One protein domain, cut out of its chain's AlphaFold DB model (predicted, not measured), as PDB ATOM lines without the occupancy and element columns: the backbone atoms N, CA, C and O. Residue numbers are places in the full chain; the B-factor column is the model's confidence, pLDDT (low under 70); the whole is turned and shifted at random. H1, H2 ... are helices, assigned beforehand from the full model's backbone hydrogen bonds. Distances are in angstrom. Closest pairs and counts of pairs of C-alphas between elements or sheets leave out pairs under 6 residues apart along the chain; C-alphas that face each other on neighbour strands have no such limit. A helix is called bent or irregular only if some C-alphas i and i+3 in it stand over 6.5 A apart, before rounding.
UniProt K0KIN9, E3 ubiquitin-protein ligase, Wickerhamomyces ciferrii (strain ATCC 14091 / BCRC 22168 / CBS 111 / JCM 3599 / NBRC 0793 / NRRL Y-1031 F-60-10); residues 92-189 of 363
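What this domain is: This is residues 92 to 189 of the 363 residues of the protein "E3 ubiquitin-protein ligase" of Wickerhamomyces ciferrii (strain ATCC 14091 / BCRC 22168 / CBS 111 / JCM 3599 / NBRC 0793 / NRRL Y-1031 F-60-10) (UniProt K0KIN9). Picture a long, slender and loosely closed helical hairpin: H1 makes one arm, the short H2 folds back on the far part of H1, and the long H3 returns beside H1 with few contacts. H4 prolongs the returning arm beyond H3, and residues 92 to 109 and 155 to 189 stand free. The printed part has 98 residues, with four named helices in the order H1, H2, H3, H4 and no named strand: all helix. It is extended, a rod with a radius of gyration of the C-alphas of 22.8 A and spans of 79 by 24 by 20 A.

How they stand to each other: Begin with H1, residues 92 to 130, and H2, residues 135 to 143: they touch and form a helical hairpin, opposite ways at a shallow tilt of 27 degrees. Look at Val 128 and Phe 138, their closest C-alphas, 6.4 A apart; H1 touches H2 with residues 121 to 128 alone. H3, residues 146 to 176, is close to H1 but not clearly touching; their closest C-alphas, of Phe 117 and Lys 147, are 7.5 A apart. H3 and H1 run opposite ways at a shallow tilt of 26 degrees. H2 and H3 are close but not clearly touching, with closest C-alphas Val 142 and Thr 148 at 7.1 A, the same way at a steep tilt of 52 degrees. H4, residues 178 to 184, meets H3 only through their link, and is apart from H1 and H2. Every O i to N i+4 pair is within hydrogen-bond range in H2, H3 and H4; in H1, 34 of 35 are.

Where its parts are: Find C-alpha 92 at (-2.560, 1.118, 19.976); from there H1 runs 58.0 A to C-alpha 130 at (-60.349, 2.108, 24.990). H1 is irregular, but only just: C-alphas 92 and 95 are 6.7 A apart. H2 is 12.5 A long, H3 43.4 A, and H4 9.7 A, ending at C-alpha 184, (9.367, 8.755, 35.934).

The domain as a whole: The C-alphas farthest apart, of Lys 131 and Lys 188, are 79.7 A apart. The printed part has no cut, and its three links are tight. Mean pLDDT of the printed part is 76.3; 14 residues are under 70, among them 146 to 149.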
ATOM      1  N   VAL A  92      -2.214  -0.022  19.110       81.62
ATOM      2  CA  VAL A  92      -2.560   1.118  19.976       81.62
ATOM      3  C   VAL A  92      -3.906   1.731  19.588       81.62
ATOM      4  O   VAL A  92      -4.756   1.949  20.451       81.62
ATOM      5  N   PHE A  93      -4.129   1.989  18.298       82.00
ATOM      6  CA  PHE A  93      -5.315   2.710  17.827       82.00
ATOM      7  C   PHE A  93      -6.478   1.793  17.448       82.00
ATOM      8  O   PHE A  93      -7.630   2.212  17.557       82.00
ATOM      9  N   GLY A  94      -6.216   0.537  17.072       85.06
ATOM     10  CA  GLY A  94      -7.257  -0.433  16.720       85.06
ATOM     11  C   GLY A  94      -8.327  -0.605  17.808       85.06
ATOM     12  O   GLY A  94      -9.512  -0.463  17.503       85.06
ATOM     13  N   PRO A  95      -7.958  -0.820  19.087       80.88
ATOM     14  CA  PRO A  95      -8.930  -0.931  20.174       80.88
ATOM     15  C   PRO A  95      -9.761   0.341  20.383       80.88
ATOM     16  O   PRO A  95     -10.949   0.249  20.679       80.88
ATOM     17  N   ILE A  96      -9.162   1.525  20.209       77.44
ATOM     18  CA  ILE A  96      -9.849   2.813  20.383       77.44
ATOM     19  C   ILE A  96     -10.888   3.003  19.277       77.44
ATOM     20  O   ILE A  96     -12.052   3.269  19.568       77.44
ATOM     21  N   ILE A  97     -10.492   2.790  18.019       77.38
ATOM     22  CA  ILE A  97     -11.390   2.887  16.862       77.38
ATOM     23  C   ILE A  97     -12.541   1.881  16.998       77.38
ATOM     24  O   ILE A  97     -13.698   2.235  16.776       77.38
ATOM     25  N   TYR A  98     -12.248   0.653  17.432       81.12
ATOM     26  CA  TYR A  98     -13.261  -0.377  17.658       81.12
ATOM     27  C   TYR A  98     -14.253   0.003  18.766       81.12
ATOM     28  O   TYR A  98     -15.461  -0.139  18.583       81.12
ATOM     29  N   LEU A  99     -13.778   0.548  19.893       78.69
ATOM     30  CA  LEU A  99     -14.650   1.021  20.974       78.69
ATOM     31  C   LEU A  99     -15.512   2.212  20.545       78.69
ATOM     32  O   LEU A  99     -16.692   2.251  20.886       78.69
ATOM     33  N   CYS A 100     -14.966   3.151  19.770       77.88
ATOM     34  CA  CYS A 100     -15.735   4.264  19.211       77.88
ATOM     35  C   CYS A 100     -16.811   3.772  18.232       77.88
ATOM     36  O   CYS A 100     -17.949   4.233  18.293       77.88
ATOM     37  N   PHE A 101     -16.481   2.800  17.376       77.75
ATOM     38  CA  PHE A 101     -17.432   2.211  16.434       77.75
ATOM     39  C   PHE A 101     -18.558   1.455  17.153       77.75
ATOM     40  O   PHE A 101     -19.737   1.644  16.839       77.75
ATOM     41  N   ILE A 102     -18.226   0.653  18.170       77.56
ATOM     42  CA  ILE A 102     -19.237  -0.004  19.008       77.56
ATOM     43  C   ILE A 102     -20.076   1.042  19.738       77.56
ATOM     44  O   ILE A 102     -21.295   0.958  19.702       77.56
ATOM     45  N   GLY A 103     -19.462   2.053  20.353       80.19
ATOM     46  CA  GLY A 103     -20.184   3.108  21.065       80.19
ATOM     47  C   GLY A 103     -21.184   3.845  20.170       80.19
ATOM     48  O   GLY A 103     -22.339   4.023  20.553       80.19
ATOM     49  N   GLY A 104     -20.772   4.204  18.950       76.88
ATOM     50  CA  GLY A 104     -21.632   4.868  17.970       76.88
ATOM     51  C   GLY A 104     -22.785   3.984  17.489       76.88
ATOM     52  O   GLY A 104     -23.939   4.410  17.508       76.88
ATOM     53  N   THR A 105     -22.501   2.733  17.118       71.75
ATOM     54  CA  THR A 105     -23.537   1.789  16.658       71.75
ATOM     55  C   THR A 105     -24.521   1.431  17.772       71.75
ATOM     56  O   THR A 105     -25.728   1.395  17.533       71.75
ATOM     57  N   LEU A 106     -24.041   1.260  19.006       72.75
ATOM     58  CA  LEU A 106     -24.874   0.993  20.175       72.75
ATOM     59  C   LEU A 106     -25.734   2.210  20.547       72.75
ATOM     60  O   LEU A 106     -26.901   2.042  20.890       72.75
ATOM     61  N   SER A 107     -25.199   3.430  20.423       69.19
ATOM     62  CA  SER A 107     -25.953   4.672  20.641       69.19
ATOM     63  C   SER A 107     -27.063   4.860  19.606       69.19
ATOM     64  O   SER A 107     -28.178   5.240  19.965       69.19
ATOM     65  N   LEU A 108     -26.788   4.588  18.326       68.56
ATOM     66  CA  LEU A 108     -27.794   4.657  17.262       68.56
ATOM     67  C   LEU A 108     -28.875   3.587  17.444       68.56
ATOM     68  O   LEU A 108     -30.065   3.888  17.348       68.56
ATOM     69  N   TYR A 109     -28.472   2.359  17.778       73.75
ATOM     70  CA  TYR A 109     -29.401   1.272  18.072       73.75
ATOM     71  C   TYR A 109     -30.275   1.588  19.290       73.75
ATOM     72  O   TYR A 109     -31.494   1.440  19.222       73.75
ATOM     73  N   ALA A 110     -29.678   2.086  20.378       70.19
ATOM     74  CA  ALA A 110     -30.408   2.503  21.567       70.19
ATOM     75  C   ALA A 110     -31.419   3.599  21.224       70.19
ATOM     76  O   ALA A 110     -32.593   3.447  21.542       70.19
ATOM     77  N   ARG A 111     -31.007   4.658  20.512       72.00
ATOM     78  CA  ARG A 111     -31.904   5.755  20.110       72.00
ATOM     79  C   ARG A 111     -33.112   5.244  19.323       72.00
ATOM     80  O   ARG A 111     -34.236   5.633  19.626       72.00
ATOM     81  N   ASN A 112     -32.893   4.340  18.368       71.19
ATOM     82  CA  ASN A 112     -33.980   3.785  17.566       71.19
ATOM     83  C   ASN A 112     -34.906   2.871  18.395       71.19
ATOM     84  O   ASN A 112     -36.124   2.918  18.246       71.19
ATOM     85  N   GLN A 113     -34.360   2.072  19.317       72.94
ATOM     86  CA  GLN A 113     -35.166   1.247  20.227       72.94
ATOM     87  C   GLN A 113     -35.958   2.086  21.239       72.94
ATOM     88  O   GLN A 113     -37.100   1.749  21.535       72.94
ATOM     89  N   TYR A 114     -35.393   3.193  21.732       71.38
ATOM     90  CA  TYR A 114     -36.083   4.111  22.641       71.38
ATOM     91  C   TYR A 114     -37.292   4.771  21.972       71.38
ATOM     92  O   TYR A 114     -38.361   4.798  22.575       71.38
ATOM     93  N   LEU A 115     -37.167   5.235  20.724       71.94
ATOM     94  CA  LEU A 115     -38.301   5.803  19.980       71.94
ATOM     95  C   LEU A 115     -39.422   4.771  19.788       71.94
ATOM     96  O   LEU A 115     -40.567   5.020  20.160       71.94
ATOM     97  N   ASN A 116     -39.065   3.561  19.349       74.69
ATOM     98  CA  ASN A 116     -40.006   2.444  19.220       74.69
ATOM     99  C   ASN A 116     -40.663   2.042  20.555       74.69
ATOM    100  O   ASN A 116     -41.781   1.524  20.573       74.69
ATOM    101  N   PHE A 117     -39.968   2.229  21.679       75.75
ATOM    102  CA  PHE A 117     -40.499   1.941  23.007       75.75
ATOM    103  C   PHE A 117     -41.557   2.963  23.437       75.75
ATOM    104  O   PHE A 117     -42.594   2.562  23.965       75.75
ATOM    105  N   PHE A 118     -41.341   4.254  23.171       76.94
ATOM    106  CA  PHE A 118     -42.327   5.293  23.481       76.94
ATOM    107  C   PHE A 118     -43.593   5.163  22.633       76.94
ATOM    108  O   PHE A 118     -44.688   5.182  23.191       76.94
ATOM    109  N   GLU A 119     -43.459   4.908  21.329       78.94
ATOM    110  CA  GLU A 119     -44.611   4.639  20.456       78.94
ATOM    111  C   GLU A 119     -45.420   3.426  20.939       78.94
ATOM    112  O   GLU A 119     -46.653   3.435  20.955       78.94
ATOM    113  N   MET A 120     -44.729   2.378  21.397       81.88
ATOM    114  CA  MET A 120     -45.374   1.198  21.966       81.88
ATOM    115  C   MET A 120     -46.094   1.516  23.285       81.88
ATOM    116  O   MET A 120     -47.207   1.033  23.491       81.88
ATOM    117  N   ILE A 121     -45.495   2.314  24.176       78.25
ATOM    118  CA  ILE A 121     -46.148   2.770  25.414       78.25
ATOM    119  C   ILE A 121     -47.426   3.539  25.091       78.25
ATOM    120  O   ILE A 121     -48.469   3.269  25.689       78.25
ATOM    121  N   GLU A 122     -47.365   4.462  24.134       85.00
ATOM    122  CA  GLU A 122     -48.504   5.283  23.735       85.00
ATOM    123  C   GLU A 122     -49.622   4.428  23.120       85.00
ATOM    124  O   GLU A 122     -50.802   4.594  23.439       85.00
ATOM    125  N   TYR A 123     -49.259   3.446  22.290       87.69
ATOM    126  CA  TYR A 123     -50.197   2.467  21.748       87.69
ATOM    127  C   TYR A 123     -50.878   1.639  22.850       87.69
ATOM    128  O   TYR A 123     -52.103   1.504  22.855       87.69
ATOM    129  N   ILE A 124     -50.109   1.106  23.809       82.25
ATOM    130  CA  ILE A 124     -50.660   0.323  24.927       82.25
ATOM    131  C   ILE A 124     -51.557   1.211  25.805       82.25
ATOM    132  O   ILE A 124     -52.605   0.746  26.253       82.25
ATOM    133  N   GLY A 125     -51.191   2.480  26.009       86.50
ATOM    134  CA  GLY A 125     -51.997   3.460  26.742       86.50
ATOM    135  C   GLY A 125     -53.373   3.654  26.107       86.50
ATOM    136  O   GLY A 125     -54.391   3.459  26.775       86.50
ATOM    137  N   ARG A 126     -53.407   3.911  24.793       89.81
ATOM    138  CA  ARG A 126     -54.657   4.045  24.027       89.81
ATOM    139  C   ARG A 126     -55.512   2.772  24.051       89.81
ATOM    140  O   ARG A 126     -56.733   2.859  24.167       89.81
ATOM    141  N   ASP A 127     -54.903   1.585  23.966       87.56
ATOM    142  CA  ASP A 127     -55.642   0.310  24.026       87.56
ATOM    143  C   ASP A 127     -56.274   0.067  25.408       87.56
ATOM    144  O   ASP A 127     -57.414  -0.399  25.500       87.56
ATOM    145  N   VAL A 128     -55.555   0.399  26.483       88.56
ATOM    146  CA  VAL A 128     -56.031   0.246  27.868       88.56
ATOM    147  C   VAL A 128     -57.188   1.195  28.158       88.56
ATOM    148  O   VAL A 128     -58.197   0.759  28.718       88.56
ATOM    149  N   GLU A 129     -57.080   2.452  27.722       88.94
ATOM    150  CA  GLU A 129     -58.144   3.449  27.858       88.94
ATOM    151  C   GLU A 129     -59.402   3.023  27.088       88.94
ATOM    152  O   GLU A 129     -60.494   2.955  27.660       88.94
ATOM    153  N   LYS A 130     -59.242   2.598  25.827       92.75
ATOM    154  CA  LYS A 130     -60.349   2.108  24.990       92.75
ATOM    155  C   LYS A 130     -61.058   0.895  25.599       92.75
ATOM    156  O   LYS A 130     -62.275   0.764  25.472       92.75
ATOM    157  N   LYS A 131     -60.316   0.002  26.261       92.75
ATOM    158  CA  LYS A 131     -60.855  -1.217  26.886       92.75
ATOM    159  C   LYS A 131     -61.269  -1.033  28.349       92.75
ATOM    160  O   LYS A 131     -61.699  -2.012  28.958       92.75
ATOM    161  N   LYS A 132     -61.143   0.177  28.917       94.00
ATOM    162  CA  LYS A 132     -61.378   0.476  30.346       94.00
ATOM    163  C   LYS A 132     -60.658  -0.503  31.288       94.00
ATOM    164  O   LYS A 132     -61.199  -0.911  32.315       94.00
ATOM    165  N   GLN A 133     -59.451  -0.930  30.918       90.94
ATOM    166  CA  GLN A 133     -58.660  -1.861  31.726       90.94
ATOM    167  C   GLN A 133     -57.974  -1.124  32.881       90.94
ATOM    168  O   GLN A 133     -57.670   0.064  32.782       90.94
ATOM    169  N   SER A 134     -57.722  -1.820  33.994       92.25
ATOM    170  CA  SER A 134     -57.018  -1.201  35.121       92.25
ATOM    171  C   SER A 134     -55.559  -0.906  34.763       92.25
ATOM    172  O   SER A 134     -54.926  -1.627  33.988       92.25
ATOM    173  N   TRP A 135     -54.997   0.131  35.383       84.25
ATOM    174  CA  TRP A 135     -53.604   0.545  35.192       84.25
ATOM    175  C   TRP A 135     -52.583  -0.571  35.493       84.25
ATOM    176  O   TRP A 135     -51.502  -0.615  34.912       84.25
ATOM    177  N   PHE A 136     -52.947  -1.547  36.330       85.56
ATOM    178  CA  PHE A 136     -52.117  -2.727  36.574       85.56
ATOM    179  C   PHE A 136     -51.857  -3.538  35.289       85.56
ATOM    180  O   PHE A 136     -50.732  -3.965  35.043       85.56
ATOM    181  N   TRP A 137     -52.864  -3.695  34.421       85.06
ATOM    182  CA  TRP A 137     -52.722  -4.427  33.155       85.06
ATOM    183  C   TRP A 137     -51.876  -3.684  32.121       85.06
ATOM    184  O   TRP A 137     -51.168  -4.326  31.344       85.06
ATOM    185  N   PHE A 138     -51.902  -2.349  32.144       85.31
ATOM    186  CA  PHE A 138     -50.968  -1.522  31.382       85.31
ATOM    187  C   PHE A 138     -49.525  -1.845  31.785       85.31
ATOM    188  O   PHE A 138     -48.703  -2.190  30.937       85.31
ATOM    189  N   LEU A 139     -49.241  -1.829  33.088       78.38
ATOM    190  CA  LEU A 139     -47.893  -2.034  33.610       78.38
ATOM    191  C   LEU A 139     -47.378  -3.454  33.334       78.38
ATOM    192  O   LEU A 139     -46.244  -3.621  32.890       78.38
ATOM    193  N   VAL A 140     -48.230  -4.472  33.492       82.38
ATOM    194  CA  VAL A 140     -47.898  -5.859  33.125       82.38
ATOM    195  C   VAL A 140     -47.592  -5.976  31.627       82.38
ATOM    196  O   VAL A 140     -46.591  -6.585  31.261       82.38
ATOM    197  N   ARG A 141     -48.391  -5.362  30.744       81.81
ATOM    198  CA  ARG A 141     -48.145  -5.413  29.291       81.81
ATOM    199  C   ARG A 141     -46.878  -4.678  28.869       81.81
ATOM    200  O   ARG A 141     -46.184  -5.149  27.974       81.81
ATOM    201  N   VAL A 142     -46.562  -3.555  29.509       80.44
ATOM    202  CA  VAL A 142     -45.315  -2.823  29.251       80.44
ATOM    203  C   VAL A 142     -44.112  -3.638  29.732       80.44
ATOM    204  O   VAL A 142     -43.143  -3.770  28.989       80.44
ATOM    205  N   LEU A 143     -44.176  -4.253  30.917       74.50
ATOM    206  CA  LEU A 143     -43.077  -5.060  31.462       74.50
ATOM    207  C   LEU A 143     -42.851  -6.388  30.719       74.50
ATOM    208  O   LEU A 143     -41.708  -6.811  30.583       74.50
ATOM    209  N   PHE A 144     -43.912  -7.030  30.224       76.31
ATOM    210  CA  PHE A 144     -43.835  -8.314  29.508       76.31
ATOM    211  C   PHE A 144     -43.841  -8.183  27.980       76.31
ATOM    212  O   PHE A 144     -43.890  -9.191  27.273       76.31
ATOM    213  N   SER A 145     -43.771  -6.965  27.441       75.44
ATOM    214  CA  SER A 145     -43.562  -6.795  26.008       75.44
ATOM    215  C   SER A 145     -42.200  -7.373  25.614       75.44
ATOM    216  O   SER A 145     -41.168  -7.078  26.212       75.44
ATOM    217  N   TRP A 146     -42.170  -8.188  24.561       59.50
ATOM    218  CA  TRP A 146     -40.941  -8.826  24.074       59.50
ATOM    219  C   TRP A 146     -39.816  -7.809  23.792       59.50
ATOM    220  O   TRP A 146     -38.631  -8.111  23.944       59.50
ATOM    221  N   LYS A 147     -40.185  -6.567  23.447       64.94
ATOM    222  CA  LYS A 147     -39.242  -5.468  23.210       64.94
ATOM    223  C   LYS A 147     -38.608  -4.924  24.501       64.94
ATOM    224  O   LYS A 147     -37.412  -4.645  24.506       64.94
ATOM    225  N   THR A 148     -39.345  -4.820  25.610       63.25
ATOM    226  CA  THR A 148     -38.802  -4.332  26.900       63.25
ATOM    227  C   THR A 148     -37.924  -5.358  27.591       63.25
ATOM    228  O   THR A 148     -36.932  -5.002  28.231       63.25
ATOM    229  N   LEU A 149     -38.238  -6.636  27.401       68.44
ATOM    230  CA  LEU A 149     -37.439  -7.742  27.909       68.44
ATOM    231  C   LEU A 149     -36.073  -7.804  27.198       68.44
ATOM    232  O   LEU A 149     -35.045  -7.951  27.857       68.44
ATOM    233  N   GLY A 150     -36.040  -7.557  25.882       72.62
ATOM    234  CA  GLY A 150     -34.797  -7.409  25.115       72.62
ATOM    235  C   GLY A 150     -33.921  -6.248  25.600       72.62
ATOM    236  O   GLY A 150     -32.733  -6.439  25.854       72.62
ATOM    237  N   VAL A 151     -34.507  -5.065  25.815       68.75
ATOM    238  CA  VAL A 151     -33.779  -3.892  26.343       68.75
ATOM    239  C   VAL A 151     -33.242  -4.157  27.754       68.75
ATOM    240  O   VAL A 151     -32.088  -3.846  28.040       68.75
ATOM    241  N   SER A 152     -34.030  -4.799  28.618       67.81
ATOM    242  CA  SER A 152     -33.622  -5.119  29.993       67.81
ATOM    243  C   SER A 152     -32.458  -6.115  30.042       67.81
ATOM    244  O   SER A 152     -31.523  -5.931  30.821       67.81
ATOM    245  N   ILE A 153     -32.460  -7.131  29.169       73.69
ATOM    246  CA  ILE A 153     -31.350  -8.088  29.036       73.69
ATOM    247  C   ILE A 153     -30.086  -7.392  28.518       73.69
ATOM    248  O   ILE A 153     -28.996  -7.653  29.026       73.69
ATOM    249  N   ILE A 154     -30.213  -6.476  27.550       72.44
ATOM    250  CA  ILE A 154     -29.074  -5.713  27.021       72.44
ATOM    251  C   ILE A 154     -28.479  -4.809  28.108       72.44
ATOM    252  O   ILE A 154     -27.264  -4.813  28.298       72.44
ATOM    253  N   ILE A 155     -29.307  -4.086  28.866       73.19
ATOM    254  CA  ILE A 155     -28.845  -3.220  29.963       73.19
ATOM    255  C   ILE A 155     -28.156  -4.048  31.057       73.19
ATOM    256  O   ILE A 155     -27.069  -3.683  31.507       73.19
ATOM    257  N   ALA A 156     -28.730  -5.190  31.446       73.88
ATOM    258  CA  ALA A 156     -28.115  -6.090  32.422       73.88
ATOM    259  C   ALA A 156     -26.783  -6.673  31.913       73.88
ATOM    260  O   ALA A 156     -25.799  -6.720  32.655       73.88
ATOM    261  N   GLY A 157     -26.721  -7.060  30.635       73.56
ATOM    262  CA  GLY A 157     -25.508  -7.552  29.983       73.56
ATOM    263  C   GLY A 157     -24.402  -6.497  29.904       73.56
ATOM    264  O   GLY A 157     -23.250  -6.796  30.215       73.56
ATOM    265  N   LEU A 158     -24.746  -5.250  29.565       73.06
ATOM    266  CA  LEU A 158     -23.812  -4.120  29.539       73.06
ATOM    267  C   LEU A 158     -23.329  -3.746  30.943       73.06
ATOM    268  O   LEU A 158     -22.140  -3.496  31.122       73.06
ATOM    269  N   GLY A 159     -24.210  -3.764  31.947       74.56
ATOM    270  CA  GLY A 159     -23.844  -3.509  33.342       74.56
ATOM    271  C   GLY A 159     -22.854  -4.544  33.880       74.56
ATOM    272  O   GLY A 159     -21.834  -4.186  34.469       74.56
ATOM    273  N   LEU A 160     -23.094  -5.830  33.605       73.44
ATOM    274  CA  LEU A 160     -22.166  -6.906  33.965       73.44
ATOM    275  C   LEU A 160     -20.853  -6.798  33.175       73.44
ATOM    276  O   LEU A 160     -19.775  -6.880  33.763       73.44
ATOM    277  N   GLY A 161     -20.920  -6.540  31.867       72.56
ATOM    278  CA  GLY A 161     -19.745  -6.338  31.018       72.56
ATOM    279  C   GLY A 161     -18.871  -5.168  31.478       72.56
ATOM    280  O   GLY A 161     -17.655  -5.316  31.576       72.56
ATOM    281  N   ALA A 162     -19.475  -4.036  31.844       72.81
ATOM    282  CA  ALA A 162     -18.777  -2.873  32.384       72.81
ATOM    283  C   ALA A 162     -18.198  -3.136  33.782       72.81
ATOM    284  O   ALA A 162     -17.099  -2.678  34.084       72.81
ATOM    285  N   TRP A 163     -18.878  -3.920  34.623       76.31
ATOM    286  CA  TRP A 163     -18.368  -4.292  35.944       76.31
ATOM    287  C   TRP A 163     -17.135  -5.203  35.857       76.31
ATOM    288  O   TRP A 163     -16.106  -4.942  36.489       76.31
ATOM    289  N   TYR A 164     -17.204  -6.261  35.045       74.94
ATOM    290  CA  TYR A 164     -16.086  -7.192  34.858       74.94
ATOM    291  C   TYR A 164     -14.958  -6.573  34.022       74.94
ATOM    292  O   TYR A 164     -13.786  -6.681  34.393       74.94
ATOM    293  N   GLY A 165     -15.303  -5.865  32.945       72.00
ATOM    294  CA  GLY A 165     -14.363  -5.142  32.091       72.00
ATOM    295  C   GLY A 165     -13.680  -3.993  32.826       72.00
ATOM    296  O   GLY A 165     -12.464  -3.864  32.748       72.00
ATOM    297  N   GLY A 166     -14.424  -3.228  33.627       73.38
ATOM    298  CA  GLY A 166     -13.906  -2.139  34.453       73.38
ATOM    299  C   GLY A 166     -12.921  -2.621  35.513       73.38
ATOM    300  O   GLY A 166     -11.877  -1.999  35.693       73.38
ATOM    301  N   LYS A 167     -13.163  -3.772  36.160       74.44
ATOM    302  CA  LYS A 167     -12.173  -4.369  37.076       74.44
ATOM    303  C   LYS A 167     -10.899  -4.807  36.355       74.44
ATOM    304  O   LYS A 167      -9.811  -4.554  36.867       74.44
ATOM    305  N   ALA A 168     -11.011  -5.427  35.181       72.38
ATOM    306  CA  ALA A 168      -9.849  -5.838  34.395       72.38
ATOM    307  C   ALA A 168      -9.051  -4.629  33.870       72.38
ATOM    308  O   ALA A 168      -7.830  -4.594  34.010       72.38
ATOM    309  N   LEU A 169      -9.733  -3.602  33.351       70.31
ATOM    310  CA  LEU A 169      -9.130  -2.340  32.913       70.31
ATOM    311  C   LEU A 169      -8.494  -1.577  34.071       70.31
ATOM    312  O   LEU A 169      -7.391  -1.072  33.913       70.31
ATOM    313  N   TRP A 170      -9.128  -1.535  35.244       73.38
ATOM    314  CA  TRP A 170      -8.569  -0.893  36.434       73.38
ATOM    315  C   TRP A 170      -7.297  -1.591  36.919       73.38
ATOM    316  O   TRP A 170      -6.320  -0.929  37.267       73.38
ATOM    317  N   ILE A 171      -7.276  -2.928  36.901       76.81
ATOM    318  CA  ILE A 171      -6.077  -3.713  37.210       76.81
ATOM    319  C   ILE A 171      -4.980  -3.403  36.184       76.81
ATOM    320  O   ILE A 171      -3.880  -3.021  36.579       76.81
ATOM    321  N   SER A 172      -5.282  -3.472  34.885       71.88
ATOM    322  CA  SER A 172      -4.319  -3.166  33.820       71.88
ATOM    323  C   SER A 172      -3.798  -1.730  33.899       71.88
ATOM    324  O   SER A 172      -2.592  -1.527  33.847       71.88
ATOM    325  N   PHE A 173      -4.665  -0.740  34.120       68.50
ATOM    326  CA  PHE A 173      -4.308   0.673  34.272       68.50
ATOM    327  C   PHE A 173      -3.425   0.906  35.503       68.50
ATOM    328  O   PHE A 173      -2.414   1.606  35.430       68.50
ATOM    329  N   LYS A 174      -3.737   0.256  36.632       75.00
ATOM    330  CA  LYS A 174      -2.924   0.333  37.850       75.00
ATOM    331  C   LYS A 174      -1.506  -0.202  37.631       75.00
ATOM    332  O   LYS A 174      -0.582   0.342  38.229       75.00
ATOM    333  N   TYR A 175      -1.312  -1.215  36.789       74.94
ATOM    334  CA  TYR A 175       0.023  -1.750  36.496       74.94
ATOM    335  C   TYR A 175       0.741  -1.003  35.362       74.94
ATOM    336  O   TYR A 175       1.934  -0.727  35.488       74.94
ATOM    337  N   LEU A 176       0.026  -0.608  34.306       70.62
ATOM    338  CA  LEU A 176       0.595   0.074  33.139       70.62
ATOM    339  C   LEU A 176       0.882   1.555  33.365       70.62
ATOM    340  O   LEU A 176       1.800   2.069  32.743       70.62
ATOM    341  N   ILE A 177       0.132   2.250  34.222       65.56
ATOM    342  CA  ILE A 177       0.280   3.704  34.385       65.56
ATOM    343  C   ILE A 177       1.035   4.044  35.671       65.56
ATOM    344  O   ILE A 177       2.022   4.779  35.631       65.56
ATOM    345  N   ASN A 178       0.663   3.462  36.817       68.81
ATOM    346  CA  ASN A 178       1.352   3.800  38.069       68.81
ATOM    347  C   ASN A 178       2.799   3.297  38.107       68.81
ATOM    348  O   ASN A 178       3.625   3.922  38.766       68.81
ATOM    349  N   GLY A 179       3.130   2.198  37.418       74.38
ATOM    350  CA  GLY A 179       4.507   1.704  37.334       74.38
ATOM    351  C   GLY A 179       5.440   2.720  36.658       74.38
ATOM    352  O   GLY A 179       6.366   3.214  37.309       74.38
ATOM    353  N   PRO A 180       5.170   3.101  35.396       68.12
ATOM    354  CA  PRO A 180       5.970   4.081  34.667       68.12
ATOM    355  C   PRO A 180       5.938   5.476  35.284       68.12
ATOM    356  O   PRO A 180       6.989   6.096  35.382       68.12
ATOM    357  N   ILE A 181       4.791   5.958  35.779       67.00
ATOM    358  CA  ILE A 181       4.713   7.274  36.436       67.00
ATOM    359  C   ILE A 181       5.584   7.302  37.699       67.00
ATOM    360  O   ILE A 181       6.357   8.236  37.909       67.00
ATOM    361  N   LYS A 182       5.537   6.252  38.527       72.81
ATOM    362  CA  LYS A 182       6.354   6.173  39.748       72.81
ATOM    363  C   LYS A 182       7.847   6.008  39.437       72.81
ATOM    364  O   LYS A 182       8.678   6.456  40.227       72.81
ATOM    365  N   ALA A 183       8.194   5.403  38.300       73.00
ATOM    366  CA  ALA A 183       9.563   5.369  37.786       73.00
ATOM    367  C   ALA A 183      10.006   6.740  37.237       73.00
ATOM    368  O   ALA A 183      11.106   7.194  37.540       73.00
ATOM    369  N   PHE A 184       9.123   7.440  36.522       70.81
ATOM    370  CA  PHE A 184       9.367   8.755  35.934       70.81
ATOM    371  C   PHE A 184       9.604   9.830  37.005       70.81
ATOM    372  O   PHE A 184      10.601  10.542  36.956       70.81
ATOM    373  N   PHE A 185       8.784   9.873  38.061       66.62
ATOM    374  CA  PHE A 185       8.981  10.794  39.192       66.62
ATOM    375  C   PHE A 185      10.194  10.459  40.083       66.62
ATOM    376  O   PHE A 185      10.600  11.277  40.912       66.62
ATOM    377  N   LYS A 186      10.803   9.274  39.925       73.44
ATOM    378  CA  LYS A 186      12.074   8.927  40.582       73.44
ATOM    379  C   LYS A 186      13.305   9.423  39.816       73.44
ATOM    380  O   LYS A 186      14.391   9.434  40.397       73.44
ATOM    381  N   LEU A 187      13.169   9.852  38.558       75.62
ATOM    382  CA  LEU A 187      14.286  10.392  37.782       75.62
ATOM    383  C   LEU A 187      14.708  11.762  38.337       75.62
ATOM    384  O   LEU A 187      13.902  12.685  38.443       75.62
ATOM    385  N   LYS A 188      15.999  11.902  38.674       71.81
ATOM    386  CA  LYS A 188      16.580  13.117  39.285       71.81
ATOM    387  C   LYS A 188      16.289  14.401  38.494       71.81
ATOM    388  O   LYS A 188      16.122  15.451  39.105       71.81
ATOM    389  N   PHE A 189      16.185  14.315  37.166       70.06
ATOM    390  CA  PHE A 189      15.910  15.461  36.295       70.06
ATOM    391  C   PHE A 189      14.513  16.068  36.518       70.06
ATOM    392  O   PHE A 189      14.376  17.287  36.558       70.06
TER     393      PHE A 189